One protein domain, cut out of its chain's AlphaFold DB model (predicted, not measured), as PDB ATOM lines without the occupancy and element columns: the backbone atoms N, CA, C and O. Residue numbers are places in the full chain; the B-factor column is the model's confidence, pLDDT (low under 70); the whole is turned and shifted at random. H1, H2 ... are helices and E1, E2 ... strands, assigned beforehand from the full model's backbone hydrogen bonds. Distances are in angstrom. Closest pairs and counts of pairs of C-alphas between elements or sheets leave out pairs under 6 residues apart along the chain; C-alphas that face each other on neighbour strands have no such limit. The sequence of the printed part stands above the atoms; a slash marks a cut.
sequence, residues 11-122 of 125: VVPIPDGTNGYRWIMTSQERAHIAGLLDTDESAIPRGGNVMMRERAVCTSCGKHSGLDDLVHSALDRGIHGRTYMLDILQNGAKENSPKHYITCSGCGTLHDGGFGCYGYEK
ATOM      1  N   VAL A  11     -19.287  52.470  22.889       95.44
ATOM      2  CA  VAL A  11     -19.924  53.597  23.573       95.44
ATOM      3  C   VAL A  11     -20.773  54.372  22.572       95.44
ATOM      4  O   VAL A  11     -20.262  54.847  21.560       95.44
ATOM      5  N   VAL A  12     -22.060  54.528  22.872       93.62
ATOM      6  CA  VAL A  12     -23.028  55.225  22.017       93.62
ATOM      7  C   VAL A  12     -23.604  56.445  22.744       93.62
ATOM      8  O   VAL A  12     -23.932  56.341  23.927       93.62
ATOM      9  N   PRO A  13     -23.739  57.610  22.090       92.94
ATOM     10  CA  PRO A  13     -24.321  58.786  22.728       92.94
ATOM     11  C   PRO A  13     -25.827  58.597  22.961       92.94
ATOM     12  O   PRO A  13     -26.545  58.132  22.074       92.94
ATOM     13  N   ILE A  14     -26.312  58.992  24.138       91.69
ATOM     14  CA  ILE A  14     -27.739  59.012  24.488       91.69
ATOM     15  C   ILE A  14     -28.253  60.460  24.399       91.69
ATOM     16  O   ILE A  14     -27.523  61.386  24.764       91.69
ATOM     17  N   PRO A  15     -29.495  60.706  23.928       86.62
ATOM     18  CA  PRO A  15     -30.027  62.063  23.750       86.62
ATOM     19  C   PRO A  15     -30.036  62.951  25.005       86.62
ATOM     20  O   PRO A  15     -30.105  64.170  24.880       86.62
ATOM     21  N   ASP A  16     -29.962  62.364  26.202       85.75
ATOM     22  CA  ASP A  16     -29.887  63.083  27.480       85.75
ATOM     23  C   ASP A  16     -28.466  63.574  27.834       85.75
ATOM     24  O   ASP A  16     -28.254  64.146  28.904       85.75
ATOM     25  N   GLY A  17     -27.494  63.367  26.940       84.31
ATOM     26  CA  GLY A  17     -26.094  63.744  27.129       84.31
ATOM     27  C   GLY A  17     -25.260  62.708  27.886       84.31
ATOM     28  O   GLY A  17     -24.079  62.955  28.126       84.31
ATOM     29  N   THR A  18     -25.836  61.560  28.259       90.19
ATOM     30  CA  THR A  18     -25.096  60.432  28.839       90.19
ATOM     31  C   THR A  18     -24.580  59.470  27.765       90.19
ATOM     32  O   THR A  18     -24.921  59.564  26.585       90.19
ATOM     33  N   ASN A  19     -23.727  58.535  28.180       94.44
ATOM     34  CA  ASN A  19     -23.201  57.483  27.321       94.44
ATOM     35  C   ASN A  19     -23.916  56.158  27.601       94.44
ATOM     36  O   ASN A  19     -24.043  55.732  28.750       94.44
ATOM     37  N   GLY A  20     -24.334  55.492  26.531       95.06
ATOM     38  CA  GLY A  20     -24.785  54.113  26.521       95.06
ATOM     39  C   GLY A  20     -23.659  53.166  26.117       95.06
ATOM     40  O   GLY A  20     -22.685  53.560  25.480       95.06
ATOM     41  N   TYR A  21     -23.816  51.898  26.468       96.44
ATOM     42  CA  TYR A  21     -22.859  50.827  26.226       96.44
ATOM     43  C   TYR A  21     -23.577  49.717  25.473       96.44
ATOM     44  O   TYR A  21     -24.520  49.112  25.989       96.44
ATOM     45  N   ARG A  22     -23.165  49.476  24.231       94.94
ATOM     46  CA  ARG A  22     -23.762  48.468  23.358       94.94
ATOM     47  C   ARG A  22     -23.282  47.077  23.753       94.94
ATOM     48  O   ARG A  22     -22.176  46.665  23.418       94.94
ATOM     49  N   TRP A  23     -24.149  46.337  24.427       95.38
ATOM     50  CA  TRP A  23     -23.915  44.949  24.793       95.38
ATOM     51  C   TRP A  23     -24.395  44.045  23.664       95.38
ATOM     52  O   TRP A  23     -25.592  43.781  23.534       95.38
ATOM     53  N   ILE A  24     -23.459  43.566  22.845       94.88
ATOM     54  CA  ILE A  24     -23.735  42.521  21.852       94.88
ATOM     55  C   ILE A  24     -23.914  41.190  22.572       94.88
ATOM     56  O   ILE A  24     -23.056  40.802  23.363       94.88
ATOM     57  N   MET A  25     -25.032  40.518  22.311       94.56
ATOM     58  CA  MET A  25     -25.361  39.218  22.881       94.56
ATOM     59  C   MET A  25     -24.440  38.143  22.309       94.56
ATOM     60  O   MET A  25     -24.323  37.990  21.094       94.56
ATOM     61  N   THR A  26     -23.814  37.391  23.199       95.50
ATOM     62  CA  THR A  26     -23.019  36.201  22.884       95.50
ATOM     63  C   THR A  26     -23.911  35.001  22.545       95.50
ATOM     64  O   THR A  26     -25.104  34.986  22.866       95.50
ATOM     65  N   SER A  27     -23.342  33.965  21.920       95.19
ATOM     66  CA  SER A  27     -24.055  32.704  21.665       95.19
ATOM     67  C   SER A  27     -24.492  32.041  22.967       95.19
ATOM     68  O   SER A  27     -25.629  31.579  23.073       95.19
ATOM     69  N   GLN A  28     -23.637  32.058  23.994       96.06
ATOM     70  CA  GLN A  28     -23.965  31.484  25.296       96.06
ATOM     71  C   GLN A  28     -25.114  32.229  25.992       96.06
ATOM     72  O   GLN A  28     -25.997  31.584  26.557       96.06
ATOM     73  N   GLU A  29     -25.145  33.566  25.929       96.88
ATOM     74  CA  GLU A  29     -26.275  34.350  26.446       96.88
ATOM     75  C   GLU A  29     -27.576  33.984  25.724       96.88
ATOM     76  O   GLU A  29     -28.594  33.750  26.376       96.88
ATOM     77  N   ARG A  30     -27.550  33.900  24.388       96.75
ATOM     78  CA  ARG A  30     -28.730  33.581  23.575       96.75
ATOM     79  C   ARG A  30     -29.297  32.203  23.901       96.75
ATOM     80  O   ARG A  30     -30.485  32.100  24.210       96.75
ATOM     81  N   ALA A  31     -28.451  31.177  23.880       97.25
ATOM     82  CA  ALA A  31     -28.836  29.808  24.204       97.25
ATOM     83  C   ALA A  31     -29.383  29.699  25.637       97.25
ATOM     84  O   ALA A  31     -30.376  29.014  25.888       97.25
ATOM     85  N   HIS A  32     -28.783  30.427  26.584       97.69
ATOM     86  CA  HIS A  32     -29.267  30.444  27.959       97.69
ATOM     87  C   HIS A  32     -30.652  31.092  28.080       97.69
ATOM     88  O   HIS A  32     -31.541  30.523  28.714       97.69
ATOM     89  N   ILE A  33     -30.868  32.247  27.444       97.94
ATOM     90  CA  ILE A  33     -32.174  32.920  27.424       97.94
ATOM     91  C   ILE A  33     -33.239  32.018  26.794       97.94
ATOM     92  O   ILE A  33     -34.338  31.910  27.335       97.94
ATOM     93  N   ALA A  34     -32.915  31.348  25.686       98.19
ATOM     94  CA  ALA A  34     -33.811  30.404  25.025       98.19
ATOM     95  C   ALA A  34     -34.263  29.286  25.986       98.19
ATOM     96  O   ALA A  34     -35.462  29.061  26.159       98.19
ATOM     97  N   GLY A  35     -33.324  28.682  26.726       98.12
ATOM     98  CA  GLY A  35     -33.633  27.689  27.763       98.12
ATOM     99  C   GLY A  35     -34.453  28.246  28.939       98.12
ATOM    100  O   GLY A  35     -35.388  27.597  29.415       98.12
ATOM    101  N   LEU A  36     -34.162  29.471  29.391       97.94
ATOM    102  CA  LEU A  36     -34.925  30.140  30.455       97.94
ATOM    103  C   LEU A  36     -36.374  30.438  30.052       97.94
ATOM    104  O   LEU A  36     -37.252  30.473  30.914       97.94
ATOM    105  N   LEU A  37     -36.626  30.665  28.763       98.00
ATOM    106  CA  LEU A  37     -37.942  31.023  28.236       98.00
ATOM    107  C   LEU A  37     -38.695  29.854  27.603       98.00
ATOM    108  O   LEU A  37     -39.868  30.032  27.290       98.00
ATOM    109  N   ASP A  38     -38.075  28.672  27.515       97.19
ATOM    110  CA  ASP A  38     -38.626  27.485  26.843       97.19
ATOM    111  C   ASP A  38     -39.017  27.790  25.387       97.19
ATOM    112  O   ASP A  38     -40.163  27.654  24.964       97.19
ATOM    113  N   THR A  39     -38.054  28.322  24.636       97.19
ATOM    114  CA  THR A  39     -38.234  28.732  23.241       97.19
ATOM    115  C   THR A  39     -36.974  28.463  22.422       97.19
ATOM    116  O   THR A  39     -35.916  28.174  22.980       97.19
ATOM    117  N   ASP A  40     -37.071  28.581  21.100       96.94
ATOM    118  CA  ASP A  40     -35.924  28.488  20.201       96.94
ATOM    119  C   ASP A  40     -35.110  29.786  20.193       96.94
ATOM    120  O   ASP A  40     -35.650  30.891  20.277       96.94
ATOM    121  N   GLU A  41     -33.797  29.685  19.983       95.75
ATOM    122  CA  GLU A  41     -32.920  30.857  19.853       95.75
ATOM    123  C   GLU A  41     -33.362  31.827  18.742       95.75
ATOM    124  O   GLU A  41     -33.182  33.044  18.860       95.75
ATOM    125  N   SER A  42     -33.980  31.298  17.681       94.00
ATOM    126  CA  SER A  42     -34.533  32.066  16.558       94.00
ATOM    127  C   SER A  42     -35.741  32.924  16.951       94.00
ATOM    128  O   SER A  42     -36.018  33.931  16.297       94.00
ATOM    129  N   ALA A  43     -36.425  32.585  18.048       94.75
ATOM    130  CA  ALA A  43     -37.520  33.372  18.603       94.75
ATOM    131  C   ALA A  43     -37.034  34.641  19.327       94.75
ATOM    132  O   ALA A  43     -37.859  35.445  19.761       94.75
ATOM    133  N   ILE A  44     -35.715  34.842  19.443       93.50
ATOM    134  CA  ILE A  44     -35.075  36.020  20.033       93.50
ATOM    135  C   ILE A  44     -34.422  36.823  18.889       93.50
ATOM    136  O   ILE A  44     -33.216  36.742  18.678       93.50
ATOM    137  N   PRO A  45     -35.163  37.644  18.121       90.12
ATOM    138  CA  PRO A  45     -34.668  38.269  16.881       90.12
ATOM    139  C   PRO A  45     -33.661  39.413  17.107       90.12
ATOM    140  O   PRO A  45     -33.390  40.218  16.216       90.12
ATOM    141  N   ARG A  46     -33.166  39.566  18.333       87.94
ATOM    142  CA  ARG A  46     -32.422  40.730  18.800       87.94
ATOM    143  C   ARG A  46     -30.964  40.371  19.020       87.94
ATOM    144  O   ARG A  46     -30.667  39.316  19.571       87.94
ATOM    145  N   GLY A  47     -30.065  41.272  18.637       89.69
ATOM    146  CA  GLY A  47     -28.623  41.048  18.744       89.69
ATOM    147  C   GLY A  47     -27.990  41.580  20.029       89.69
ATOM    148  O   GLY A  47     -26.832  41.293  20.295       89.69
ATOM    149  N   GLY A  48     -28.718  42.364  20.829       91.25
ATOM    150  CA  GLY A  48     -28.171  42.967  22.043       91.25
ATOM    151  C   GLY A  48     -29.042  44.064  22.649       91.25
ATOM    152  O   GLY A  48     -30.221  44.224  22.299       91.25
ATOM    153  N   ASN A  49     -28.451  44.832  23.556       91.88
ATOM    154  CA  ASN A  49     -29.084  45.929  24.288       91.88
ATOM    155  C   ASN A  49     -28.096  47.075  24.528       91.88
ATOM    156  O   ASN A  49     -26.896  46.855  24.650       91.88
ATOM    157  N   VAL A  50     -28.612  48.300  24.614       93.56
ATOM    158  CA  VAL A  50     -27.830  49.481  24.990       93.56
ATOM    159  C   VAL A  50     -28.064  49.747  26.471       93.56
ATOM    160  O   VAL A  50     -29.190  50.009  26.893       93.56
ATOM    161  N   MET A  51     -27.000  49.663  27.263       94.88
ATOM    162  CA  MET A  51     -27.042  49.777  28.721       94.88
ATOM    163  C   MET A  51     -26.438  51.079  29.211       94.88
ATOM    164  O   MET A  51     -25.613  51.683  28.544       94.88
ATOM    165  N   MET A  52     -26.789  51.478  30.428       95.06
ATOM    166  CA  MET A  52     -26.225  52.670  31.072       95.06
ATOM    167  C   MET A  52     -24.779  52.533  31.561       95.06
ATOM    168  O   MET A  52     -24.218  53.477  32.112       95.06
ATOM    169  N   ARG A  53     -24.207  51.332  31.472       95.25
ATOM    170  CA  ARG A  53     -22.872  51.012  31.982       95.25
ATOM    171  C   ARG A  53     -22.269  49.843  31.217       95.25
ATOM    172  O   ARG A  53     -22.996  49.064  30.602       95.25
ATOM    173  N   GLU A  54     -20.953  49.704  31.316       96.19
ATOM    174  CA  GLU A  54     -20.228  48.531  30.829       96.19
ATOM    175  C   GLU A  54     -20.656  47.253  31.573       96.19
ATOM    176  O   GLU A  54     -21.140  47.310  32.713       96.19
ATOM    177  N   ARG A  55     -20.469  46.099  30.924       97.12
ATOM    178  CA  ARG A  55     -20.650  44.774  31.514       97.12
ATOM    179  C   ARG A  55     -19.764  44.626  32.755       97.12
ATOM    180  O   ARG A  55     -18.567  44.899  32.724       97.12
ATOM    181  N   ALA A  56     -20.347  44.163  33.854       97.25
ATOM    182  CA  ALA A  56     -19.615  43.836  35.071       97.25
ATOM    183  C   ALA A  56     -19.058  42.411  34.990       97.25
ATOM    184  O   ALA A  56     -19.744  41.502  34.532       97.25
ATOM    185  N   VAL A  57     -17.838  42.184  35.471       97.44
ATOM    186  CA  VAL A  57     -17.316  40.823  35.657       97.44
ATOM    187  C   VAL A  57     -17.805  40.300  37.003       97.44
ATOM    188  O   VAL A  57     -17.546  40.917  38.035       97.44
ATOM    189  N   CYS A  58     -18.506  39.166  37.004       97.94
ATOM    190  CA  CYS A  58     -18.966  38.521  38.228       97.94
ATOM    191  C   CYS A  58     -17.772  38.181  39.127       97.94
ATOM    192  O   CYS A  58     -16.873  37.438  38.727       97.94
ATOM    193  N   THR A  59     -17.799  38.674  40.363       97.38
ATOM    194  CA  THR A  59     -16.706  38.517  41.331       97.38
ATOM    195  C   THR A  59     -16.532  37.083  41.826       97.38
ATOM    196  O   THR A  59     -15.465  36.744  42.328       97.38
ATOM    197  N   SER A  60     -17.552  36.230  41.676       97.56
ATOM    198  CA  SER A  60     -17.497  34.833  42.118       97.56
ATOM    199  C   SER A  60     -17.068  33.859  41.024       97.56
ATOM    200  O   SER A  60     -16.331  32.923  41.322       97.56
ATOM    201  N   CYS A  61     -17.549  34.019  39.787       97.25
ATOM    202  CA  CYS A  61     -17.350  33.015  38.731       97.25
ATOM    203  C   CYS A  61     -16.704  33.556  37.448       97.25
ATOM    204  O   CYS A  61     -16.438  32.777  36.535       97.25
ATOM    205  N   GLY A  62     -16.465  34.868  37.347       96.69
ATOM    206  CA  GLY A  62     -15.832  35.492  36.181       96.69
ATOM    207  C   GLY A  62     -16.734  35.672  34.953       96.69
ATOM    208  O   GLY A  62     -16.294  36.259  33.966       96.69
ATOM    209  N   LYS A  63     -17.998  35.221  34.986       97.69
ATOM    210  CA  LYS A  63     -18.978  35.506  33.923       97.69
ATOM    211  C   LYS A  63     -19.197  37.017  33.800       97.69
ATOM    212  O   LYS A  63     -19.419  37.688  34.806       97.69
ATOM    213  N   HIS A  64     -19.200  37.545  32.580       97.94
ATOM    214  CA  HIS A  64     -19.589  38.935  32.341       97.94
ATOM    215  C   HIS A  64     -21.114  39.093  32.426       97.94
ATOM    216  O   HIS A  64     -21.867  38.219  31.987       97.94
ATOM    217  N   SER A  65     -21.573  40.212  32.983       97.94
ATOM    218  CA  SER A  65     -22.993  40.513  33.096       97.94
ATOM    219  C   SER A  65     -23.622  40.609  31.719       97.94
ATOM    220  O   SER A  65     -23.007  41.179  30.812       97.94
ATOM    221  N   GLY A  66     -24.840  40.100  31.577       96.50
ATOM    222  CA  GLY A  66     -25.465  39.927  30.273       96.50
ATOM    223  C   GLY A  66     -26.961  40.154  30.226       96.50
ATOM    224  O   GLY A  66     -27.602  40.403  31.248       96.50
ATOM    225  N   LEU A  67     -27.530  40.062  29.019       95.19
ATOM    226  CA  LEU A  67     -28.990  40.080  28.877       95.19
ATOM    227  C   LEU A  67     -29.619  38.852  29.540       95.19
ATOM    228  O   LEU A  67     -30.722  38.930  30.074       95.19
ATOM    229  N   ASP A  68     -28.894  37.739  29.561       97.50
ATOM    230  CA  ASP A  68     -29.312  36.522  30.241       97.50
ATOM    231  C   ASP A  68     -29.434  36.716  31.760       97.50
ATOM    232  O   ASP A  68     -30.375  36.197  32.348       97.50
ATOM    233  N   ASP A  69     -28.576  37.526  32.390       97.88
ATOM    234  CA  ASP A  69     -28.685  37.883  33.813       97.88
ATOM    235  C   ASP A  69     -29.944  38.715  34.101       97.88
ATOM    236  O   ASP A  69     -30.597  38.515  35.126       97.88
ATOM    237  N   LEU A  70     -30.317  39.628  33.196       95.62
ATOM    238  CA  LEU A  70     -31.559  40.408  33.301       95.62
ATOM    239  C   LEU A  70     -32.789  39.495  33.217       95.62
ATOM    240  O   LEU A  70     -33.680  39.586  34.062       95.62
ATOM    241  N   VAL A  71     -32.821  38.594  32.230       96.44
ATOM    242  CA  VAL A  71     -33.914  37.624  32.051       96.44
ATOM    243  C   VAL A  71     -33.983  36.666  33.238       96.44
ATOM    244  O   VAL A  71     -35.049  36.503  33.826       96.44
ATOM    245  N   HIS A  72     -32.849  36.087  33.633       97.69
ATOM    246  CA  HIS A  72     -32.737  35.200  34.786       97.69
ATOM    247  C   HIS A  72     -33.272  35.871  36.050       97.69
ATOM    248  O   HIS A  72     -34.153  35.324  36.701       97.69
ATOM    249  N   SER A  73     -32.809  37.085  36.359       96.69
ATOM    250  CA  SER A  73     -33.226  37.813  37.564       96.69
ATOM    251  C   SER A  73     -34.721  38.129  37.566       96.69
ATOM    252  O   SER A  73     -35.364  38.060  38.613       96.69
ATOM    253  N   ALA A  74     -35.290  38.476  36.407       95.00
ATOM    254  CA  ALA A  74     -36.715  38.764  36.285       95.00
ATOM    255  C   ALA A  74     -37.584  37.525  36.554       95.00
ATOM    256  O   ALA A  74     -38.603  37.635  37.242       95.00
ATOM    257  N   LEU A  75     -37.162  36.365  36.037       96.69
ATOM    258  CA  LEU A  75     -37.847  35.085  36.222       96.69
ATOM    259  C   LEU A  75     -37.669  34.540  37.644       96.69
ATOM    260  O   LEU A  75     -38.655  34.178  38.279       96.69
ATOM    261  N   ASP A  76     -36.433  34.519  38.152       95.31
ATOM    262  CA  ASP A  76     -36.074  34.001  39.480       95.31
ATOM    263  C   ASP A  76     -36.827  34.736  40.598       95.31
ATOM    264  O   ASP A  76     -37.363  34.129  41.523       95.31
ATOM    265  N   ARG A  77     -36.976  36.058  40.458       92.62
ATOM    266  CA  ARG A  77     -37.700  36.900  41.422       92.62
ATOM    267  C   ARG A  77     -39.215  36.922  41.202       92.62
ATOM    268  O   ARG A  77     -39.915  37.603  41.949       92.62
ATOM    269  N   GLY A  78     -39.723  36.255  40.163       93.38
ATOM    270  CA  GLY A  78     -41.147  36.239  39.816       93.38
ATOM    271  C   GLY A  78     -41.727  37.600  39.410       93.38
ATOM    272  O   GLY A  78     -42.942  37.777  39.451       93.38
ATOM    273  N   ILE A  79     -40.886  38.572  39.033       92.38
ATOM    274  CA  ILE A  79     -41.322  39.925  38.643       92.38
ATOM    275  C   ILE A  79     -41.989  39.893  37.263       92.38
ATOM    276  O   ILE A  79     -42.988  40.574  37.029       92.38
ATOM    277  N   HIS A  80     -41.449  39.082  36.351       92.88
ATOM    278  CA  HIS A  80     -41.986  38.891  35.010       92.88
ATOM    279  C   HIS A  80     -42.117  37.403  34.691       92.88
ATOM    280  O   HIS A  80     -41.248  36.604  35.029       92.88
ATOM    281  N   GLY A  81     -43.201  37.028  34.010       95.19
ATOM    282  CA  GLY A  81     -43.379  35.673  33.486       95.19
ATOM    283  C   GLY A  81     -42.626  35.454  32.171       95.19
ATOM    284  O   GLY A  81     -42.297  36.409  31.465       95.19
ATOM    285  N   ARG A  82     -42.419  34.184  31.795       97.12
ATOM    286  CA  ARG A  82     -41.733  33.793  30.545       97.12
ATOM    287  C   ARG A  82     -42.348  34.438  29.305       97.12
ATOM    288  O   ARG A  82     -41.629  35.036  28.514       97.12
ATOM    289  N   THR A  83     -43.675  34.386  29.171       96.12
ATOM    290  CA  THR A  83     -44.394  34.976  28.030       96.12
ATOM    291  C   THR A  83     -44.168  36.480  27.926       96.12
ATOM    292  O   THR A  83     -43.936  36.986  26.833       96.12
ATOM    293  N   TYR A  84     -44.180  37.186  29.061       95.25
ATOM    294  CA  TYR A  84     -43.898  38.619  29.087       95.25
ATOM    295  C   TYR A  84     -42.457  38.892  28.655       95.25
ATOM    296  O   TYR A  84     -42.228  39.700  27.764       95.25
ATOM    297  N   MET A  85     -41.484  38.174  29.222       95.44
ATOM    298  CA  MET A  85     -40.075  38.348  28.861       95.44
ATOM    299  C   MET A  85     -39.809  38.053  27.382       95.44
ATOM    300  O   MET A  85     -39.090  38.814  26.739       95.44
ATOM    301  N   LEU A  86     -40.416  37.006  26.821       96.12
ATOM    302  CA  LEU A  86     -40.299  36.700  25.398       96.12
ATOM    303  C   LEU A  86     -40.880  37.821  24.525       96.12
ATOM    304  O   LEU A  86     -40.228  38.247  23.575       96.12
ATOM    305  N   ASP A  87     -42.047  38.361  24.878       94.75
ATOM    306  CA  ASP A  87     -42.637  39.508  24.177       94.75
ATOM    307  C   ASP A  87     -41.725  40.747  24.246       94.75
ATOM    308  O   ASP A  87     -41.508  41.402  23.227       94.75
ATOM    309  N   ILE A  88     -41.086  41.030  25.390       92.50
ATOM    310  CA  ILE A  88     -40.075  42.101  25.489       92.50
ATOM    311  C   ILE A  88     -38.886  41.841  24.552       92.50
ATOM    312  O   ILE A  88     -38.393  42.757  23.888       92.50
ATOM    313  N   LEU A  89     -38.419  40.597  24.469       92.94
ATOM    314  CA  LEU A  89     -37.306  40.212  23.601       92.94
ATOM    315  C   LEU A  89     -37.670  40.127  22.116       92.94
ATOM    316  O   LEU A  89     -36.770  40.098  21.284       92.94
ATOM    317  N   GLN A  90     -38.946  40.099  21.752       92.31
ATOM    318  CA  GLN A  90     -39.382  40.101  20.354       92.31
ATOM    319  C   GLN A  90     -39.770  41.502  19.893       92.31
ATOM    320  O   GLN A  90     -39.370  41.956  18.817       92.31
ATOM    321  N   ASN A  91     -40.508  42.203  20.745       89.62
ATOM    322  CA  ASN A  91     -41.257  43.400  20.393       89.62
ATOM    323  C   ASN A  91     -40.788  44.645  21.148       89.62
ATOM    324  O   ASN A  91     -41.265  45.738  20.855       89.62
ATOM    325  N   GLY A  92     -39.844  44.497  22.080       85.50
ATOM    326  CA  GLY A  92     -39.273  45.607  22.828       85.50
ATOM    327  C   GLY A  92     -39.938  45.896  24.166       85.50
ATOM    328  O   GLY A  92     -40.986  45.346  24.507       85.50
ATOM    329  N   ALA A  93     -39.311  46.803  24.921       83.12
ATOM    330  CA  ALA A  93     -39.851  47.322  26.172       83.12
ATOM    331  C   ALA A  93     -41.230  47.963  25.948       83.12
ATOM    332  O   ALA A  93     -41.406  48.740  25.010       83.12
ATOM    333  N   LYS A  94     -42.202  47.643  26.809       80.69
ATOM    334  CA  LYS A  94     -43.552  48.233  26.742       80.69
ATOM    335  C   LYS A  94     -43.660  49.565  27.480       80.69
ATOM    336  O   LYS A  94     -44.541  50.357  27.174       80.69
ATOM    337  N   GLU A  95     -42.764  49.804  28.433       77.12
ATOM    338  CA  GLU A  95     -42.740  50.980  29.302       77.12
ATOM    339  C   GLU A  95     -41.292  51.361  29.638       77.12
ATOM    340  O   GLU A  95     -40.346  50.634  29.314       77.12
ATOM    341  N   ASN A  96     -41.117  52.493  30.326       78.50
ATOM    342  CA  ASN A  96     -39.824  52.877  30.884       78.50
ATOM    343  C   ASN A  96     -39.351  51.820  31.889       78.50
ATOM    344  O   ASN A  96     -40.004  51.566  32.899       78.50
ATOM    345  N   SER A  97     -38.189  51.226  31.624       80.75
ATOM    346  CA  SER A  97     -37.603  50.200  32.484       80.75
ATOM    347  C   SER A  97     -36.726  50.856  33.559       80.75
ATOM    348  O   SER A  97     -35.759  51.539  33.206       80.75
ATOM    349  N   PRO A  98     -37.029  50.697  34.864       88.25
ATOM    350  CA  PRO A  98     -36.161  51.200  35.922       88.25
ATOM    351  C   PRO A  98     -34.824  50.445  35.937       88.25
ATOM    352  O   PRO A  98     -34.640  49.434  35.262       88.25
ATOM    353  N   LYS A  99     -33.866  50.928  36.736       92.69
ATOM    354  CA  LYS A  99     -32.620  50.186  36.963       92.69
ATOM    355  C   LYS A  99     -32.922  48.883  37.704       92.69
ATOM    356  O   LYS A  99     -33.616  48.899  38.717       92.69
ATOM    357  N   HIS A 100     -32.322  47.791  37.243       92.56
ATOM    358  CA  HIS A 100     -32.455  46.466  37.839       92.56
ATOM    359  C   HIS A 100     -31.198  46.082  38.609       92.56
ATOM    360  O   HIS A 100     -30.083  46.326  38.149       92.56
ATOM    361  N   TYR A 101     -31.372  45.449  39.764       94.69
ATOM    362  CA  TYR A 101     -30.297  44.719  40.427       94.69
ATOM    363  C   TYR A 101     -30.342  43.283  39.928       94.69
ATOM    364  O   TYR A 101     -31.354  42.603  40.111       94.69
ATOM    365  N   ILE A 102     -29.273  42.856  39.261       96.44
ATOM    366  CA  ILE A 102     -29.235  41.572  38.565       96.44
ATOM    367  C   ILE A 102     -28.302  40.588  39.255       96.44
ATOM    368  O   ILE A 102     -27.211  40.933  39.713       96.44
ATOM    369  N   THR A 103     -28.739  39.342  39.287       97.56
ATOM    370  CA  THR A 103     -27.978  38.198  39.758       97.56
ATOM    371  C   THR A 103     -27.254  37.550  38.581       97.56
ATOM    372  O   THR A 103     -27.818  37.399  37.498       97.56
ATOM    373  N   CYS A 104     -26.002  37.149  38.790       98.06
ATOM    374  CA  CYS A 104     -25.238  36.369  37.831       98.06
ATOM    375  C   CYS A 104     -25.912  35.013  37.603       98.06
ATOM    376  O   CYS A 104     -25.903  34.145  38.479       98.06
ATOM    377  N   SER A 105     -26.415  34.806  36.395       97.38
ATOM    378  CA  SER A 105     -27.147  33.615  35.970       97.38
ATOM    379  C   SER A 105     -26.306  32.328  36.031       97.38
ATOM    380  O   SER A 105     -26.849  31.229  36.060       97.38
ATOM    381  N   GLY A 106     -24.973  32.452  36.083       96.44
ATOM    382  CA  GLY A 106     -24.047  31.322  36.168       96.44
ATOM    383  C   GLY A 106     -23.733  30.834  37.588       96.44
ATOM    384  O   GLY A 106     -23.226  29.726  37.732       96.44
ATOM    385  N   CYS A 107     -23.962  31.638  38.633       96.75
ATOM    386  CA  CYS A 107     -23.597  31.244  40.007       96.75
ATOM    387  C   CYS A 107     -24.475  31.819  41.130       96.75
ATOM    388  O   CYS A 107     -24.238  31.501  42.290       96.75
ATOM    389  N   GLY A 108     -25.448  32.679  40.827       96.50
ATOM    390  CA  GLY A 108     -26.326  33.275  41.836       96.50
ATOM    391  C   GLY A 108     -25.737  34.479  42.586       96.50
ATOM    392  O   GLY A 108     -26.389  35.016  43.476       96.50
ATOM    393  N   THR A 109     -24.523  34.936  42.257       97.81
ATOM    394  CA  THR A 109     -23.925  36.118  42.907       97.81
ATOM    395  C   THR A 109     -24.574  37.408  42.405       97.81
ATOM    396  O   THR A 109     -24.695  37.604  41.198       97.81
ATOM    397  N   LEU A 110     -24.959  38.306  43.314       97.69
ATOM    398  CA  LEU A 110     -25.498  39.624  42.975       97.69
ATOM    399  C   LEU A 110     -24.400  40.528  42.392       97.69
ATOM    400  O   LEU A 110     -23.340  40.685  43.000       97.69
ATOM    401  N   HIS A 111     -24.657  41.143  41.236       97.62
ATOM    402  CA  HIS A 111     -23.762  42.160  40.680       97.62
ATOM    403  C   HIS A 111     -23.903  43.488  41.433       97.62
ATOM    404  O   HIS A 111     -24.996  43.858  41.863       97.62
ATOM    405  N   ASP A 112     -22.803  44.232  41.556       95.94
ATOM    406  CA  ASP A 112     -22.810  45.527  42.237       95.94
ATOM    407  C   ASP A 112     -23.441  46.645  41.382       95.94
ATOM    408  O   ASP A 112     -23.137  46.823  40.195       95.94
ATOM    409  N   GLY A 113     -24.288  47.449  42.023       93.94
ATOM    410  CA  GLY A 113     -25.009  48.567  41.422       93.94
ATOM    411  C   GLY A 113     -26.195  48.178  40.527       93.94
ATOM    412  O   GLY A 113     -26.466  47.015  40.242       93.94
ATOM    413  N   GLY A 114     -26.931  49.200  40.086       94.75
ATOM    414  CA  GLY A 114     -28.089  49.037  39.206       94.75
ATOM    415  C   GLY A 114     -27.715  48.998  37.721       94.75
ATOM    416  O   GLY A 114     -26.740  49.621  37.291       94.75
ATOM    417  N   PHE A 115     -28.538  48.307  36.938       95.50
ATOM    418  CA  PHE A 115     -28.400  48.117  35.497       95.50
ATOM    419  C   PHE A 115     -29.649  48.644  34.789       95.50
ATOM    420  O   PHE A 115     -30.727  48.064  34.887       95.50
ATOM    421  N   GLY A 116     -29.510  49.778  34.106       92.50
ATOM    422  CA  GLY A 116     -30.553  50.383  33.275       92.50
ATOM    423  C   GLY A 116     -30.348  50.085  31.790       92.50
ATOM    424  O   GLY A 116     -29.209  50.079  31.316       92.50
ATOM    425  N   CYS A 117     -31.451  49.870  31.075       89.94
ATOM    426  CA  CYS A 117     -31.482  49.656  29.629       89.94
ATOM    427  C   CYS A 117     -32.073  50.894  28.944       89.94
ATOM    428  O   CYS A 117     -33.189  51.297  29.265       89.94
ATOM    429  N   TYR A 118     -31.334  51.485  28.006       88.94
ATOM    430  CA  TYR A 118     -31.796  52.622  27.202       88.94
ATOM    431  C   TYR A 118     -32.557  52.198  25.952       88.94
ATOM    432  O   TYR A 118     -33.223  53.008  25.316       88.94
ATOM    433  N   GLY A 119     -32.437  50.932  25.574       85.19
ATOM    434  CA  GLY A 119     -33.009  50.442  24.346       85.19
ATOM    435  C   GLY A 119     -32.219  49.277  23.801       85.19
ATOM    436  O   GLY A 119     -31.490  48.571  24.501       85.19
ATOM    437  N   TYR A 120     -32.461  49.013  22.531       83.56
ATOM    438  CA  TYR A 120     -32.292  47.682  22.017       83.56
ATOM    439  C   TYR A 120     -32.026  47.741  20.524       83.56
ATOM    440  O   TYR A 120     -32.619  48.550  19.817       83.56
ATOM    441  N   GLU A 121     -31.170  46.855  20.026       75.25
ATOM    442  CA  GLU A 121     -30.783  46.859  18.620       75.25
ATOM    443  C   GLU A 121     -30.990  45.482  17.976       75.25
ATOM    444  O   GLU A 121     -30.910  44.430  18.626       75.25
ATOM    445  N   LYS A 122     -31.347  45.499  16.691       69.56
ATOM    446  CA  LYS A 122     -31.540  44.306  15.862       69.56
ATOM    447  C   LYS A 122     -30.257  44.054  15.073       69.56
ATOM    448  O   LYS A 122     -30.201  44.322  13.877       69.56
TER     449      LYS A 122
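What this domain is: This is residues 11 to 122 of the 125 residues of an uncharacterized protein of Aspergillus parasiticus (strain ATCC 56775 / NRRL 5862 / SRRC 143 / SU-1) (UniProt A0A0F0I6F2). A small curled sheet of four strands makes one end of the domain and a loose cluster of three helices, H1, H2 and H3, makes the other. Two long loops, residues 52 to 66 and 92 to 116, run between the two ends, and H2 lies nearest the middle, while the hairpin of E1 and E2 reaches to the far end of the sheet. The printed part has 112 residues, with three named helices and four named strands in the order E1 E2 H1 E3 H2 H3 E4; under half of the residues are in these elements, and the class is mixed, helices and strands. The sheet's order is E1 E2 E3 E4, all antiparallel. The whole is compact, with a radius of gyration of the C-alphas of 13.2 A and spans of 38 by 33 by 25 A.

Where its parts are: Find C-alpha 11 at (-19.924, 53.597, 23.573), where E1, residues 11 to 13, begins. E2 follows at residues 19 to 24, 15.9 A long. H1, residues 27 to 37, starts at C-alpha 27 at (-24.055, 32.704, 21.665) and is 15.5 A long. Next come E3, residues 48 to 51, H2, residues 67 to 76, 14.1 A long, and H3, residues 82 to 91, 14.0 A long. E4, residues 117 to 121, is 11.4 A long and ends at C-alpha 121 at (-30.783, 46.859, 18.620).

How they stand to each other: Start with the sheet, which is strongly twisted and curled like part of a barrel. E1 and E2 form a hairpin, antiparallel at 132 degrees, with N 12 and O 20 within hydrogen-bond range at 2.9 A. The pairing is staggered: E2 pairs with E1 over residues 19 to 21 and with E3 over 21 to 24, where N 23 and O 49 are 2.8 A apart. E3 and E4 are antiparallel, with N 50 and O 119 at 2.9 A. H2 is on the sheet but only grazes it, with its residues 67 to 70; H1 and H3 are not on it. H1 touches H2 at a shallow tilt of 22 degrees, the same way, the closest C-alphas being those of Glu 29 and Asp 68, 5.3 A apart. H1 touches H3 at a steep tilt of 49 degrees, opposite ways; the closest C-alphas, of Leu 37 and Arg 82, are 5.2 A apart. H2 and H3 are close but not clearly touching, with the C-alphas of Val 71 and Met 85 closest at 7.0 A. In H1, H2 and H3 every O i to N i+4 pair is within hydrogen-bond range.

The domain as a whole: Look to the C-alphas of Gly 17 and Asp 38, the two farthest apart, at 38.4 A. The printed part has no cut. The links E3 to H2 and H3 to E4 are long, with 15 and 25 residues. The mean pLDDT of the printed part is 93.6, and residue 122 is under 70.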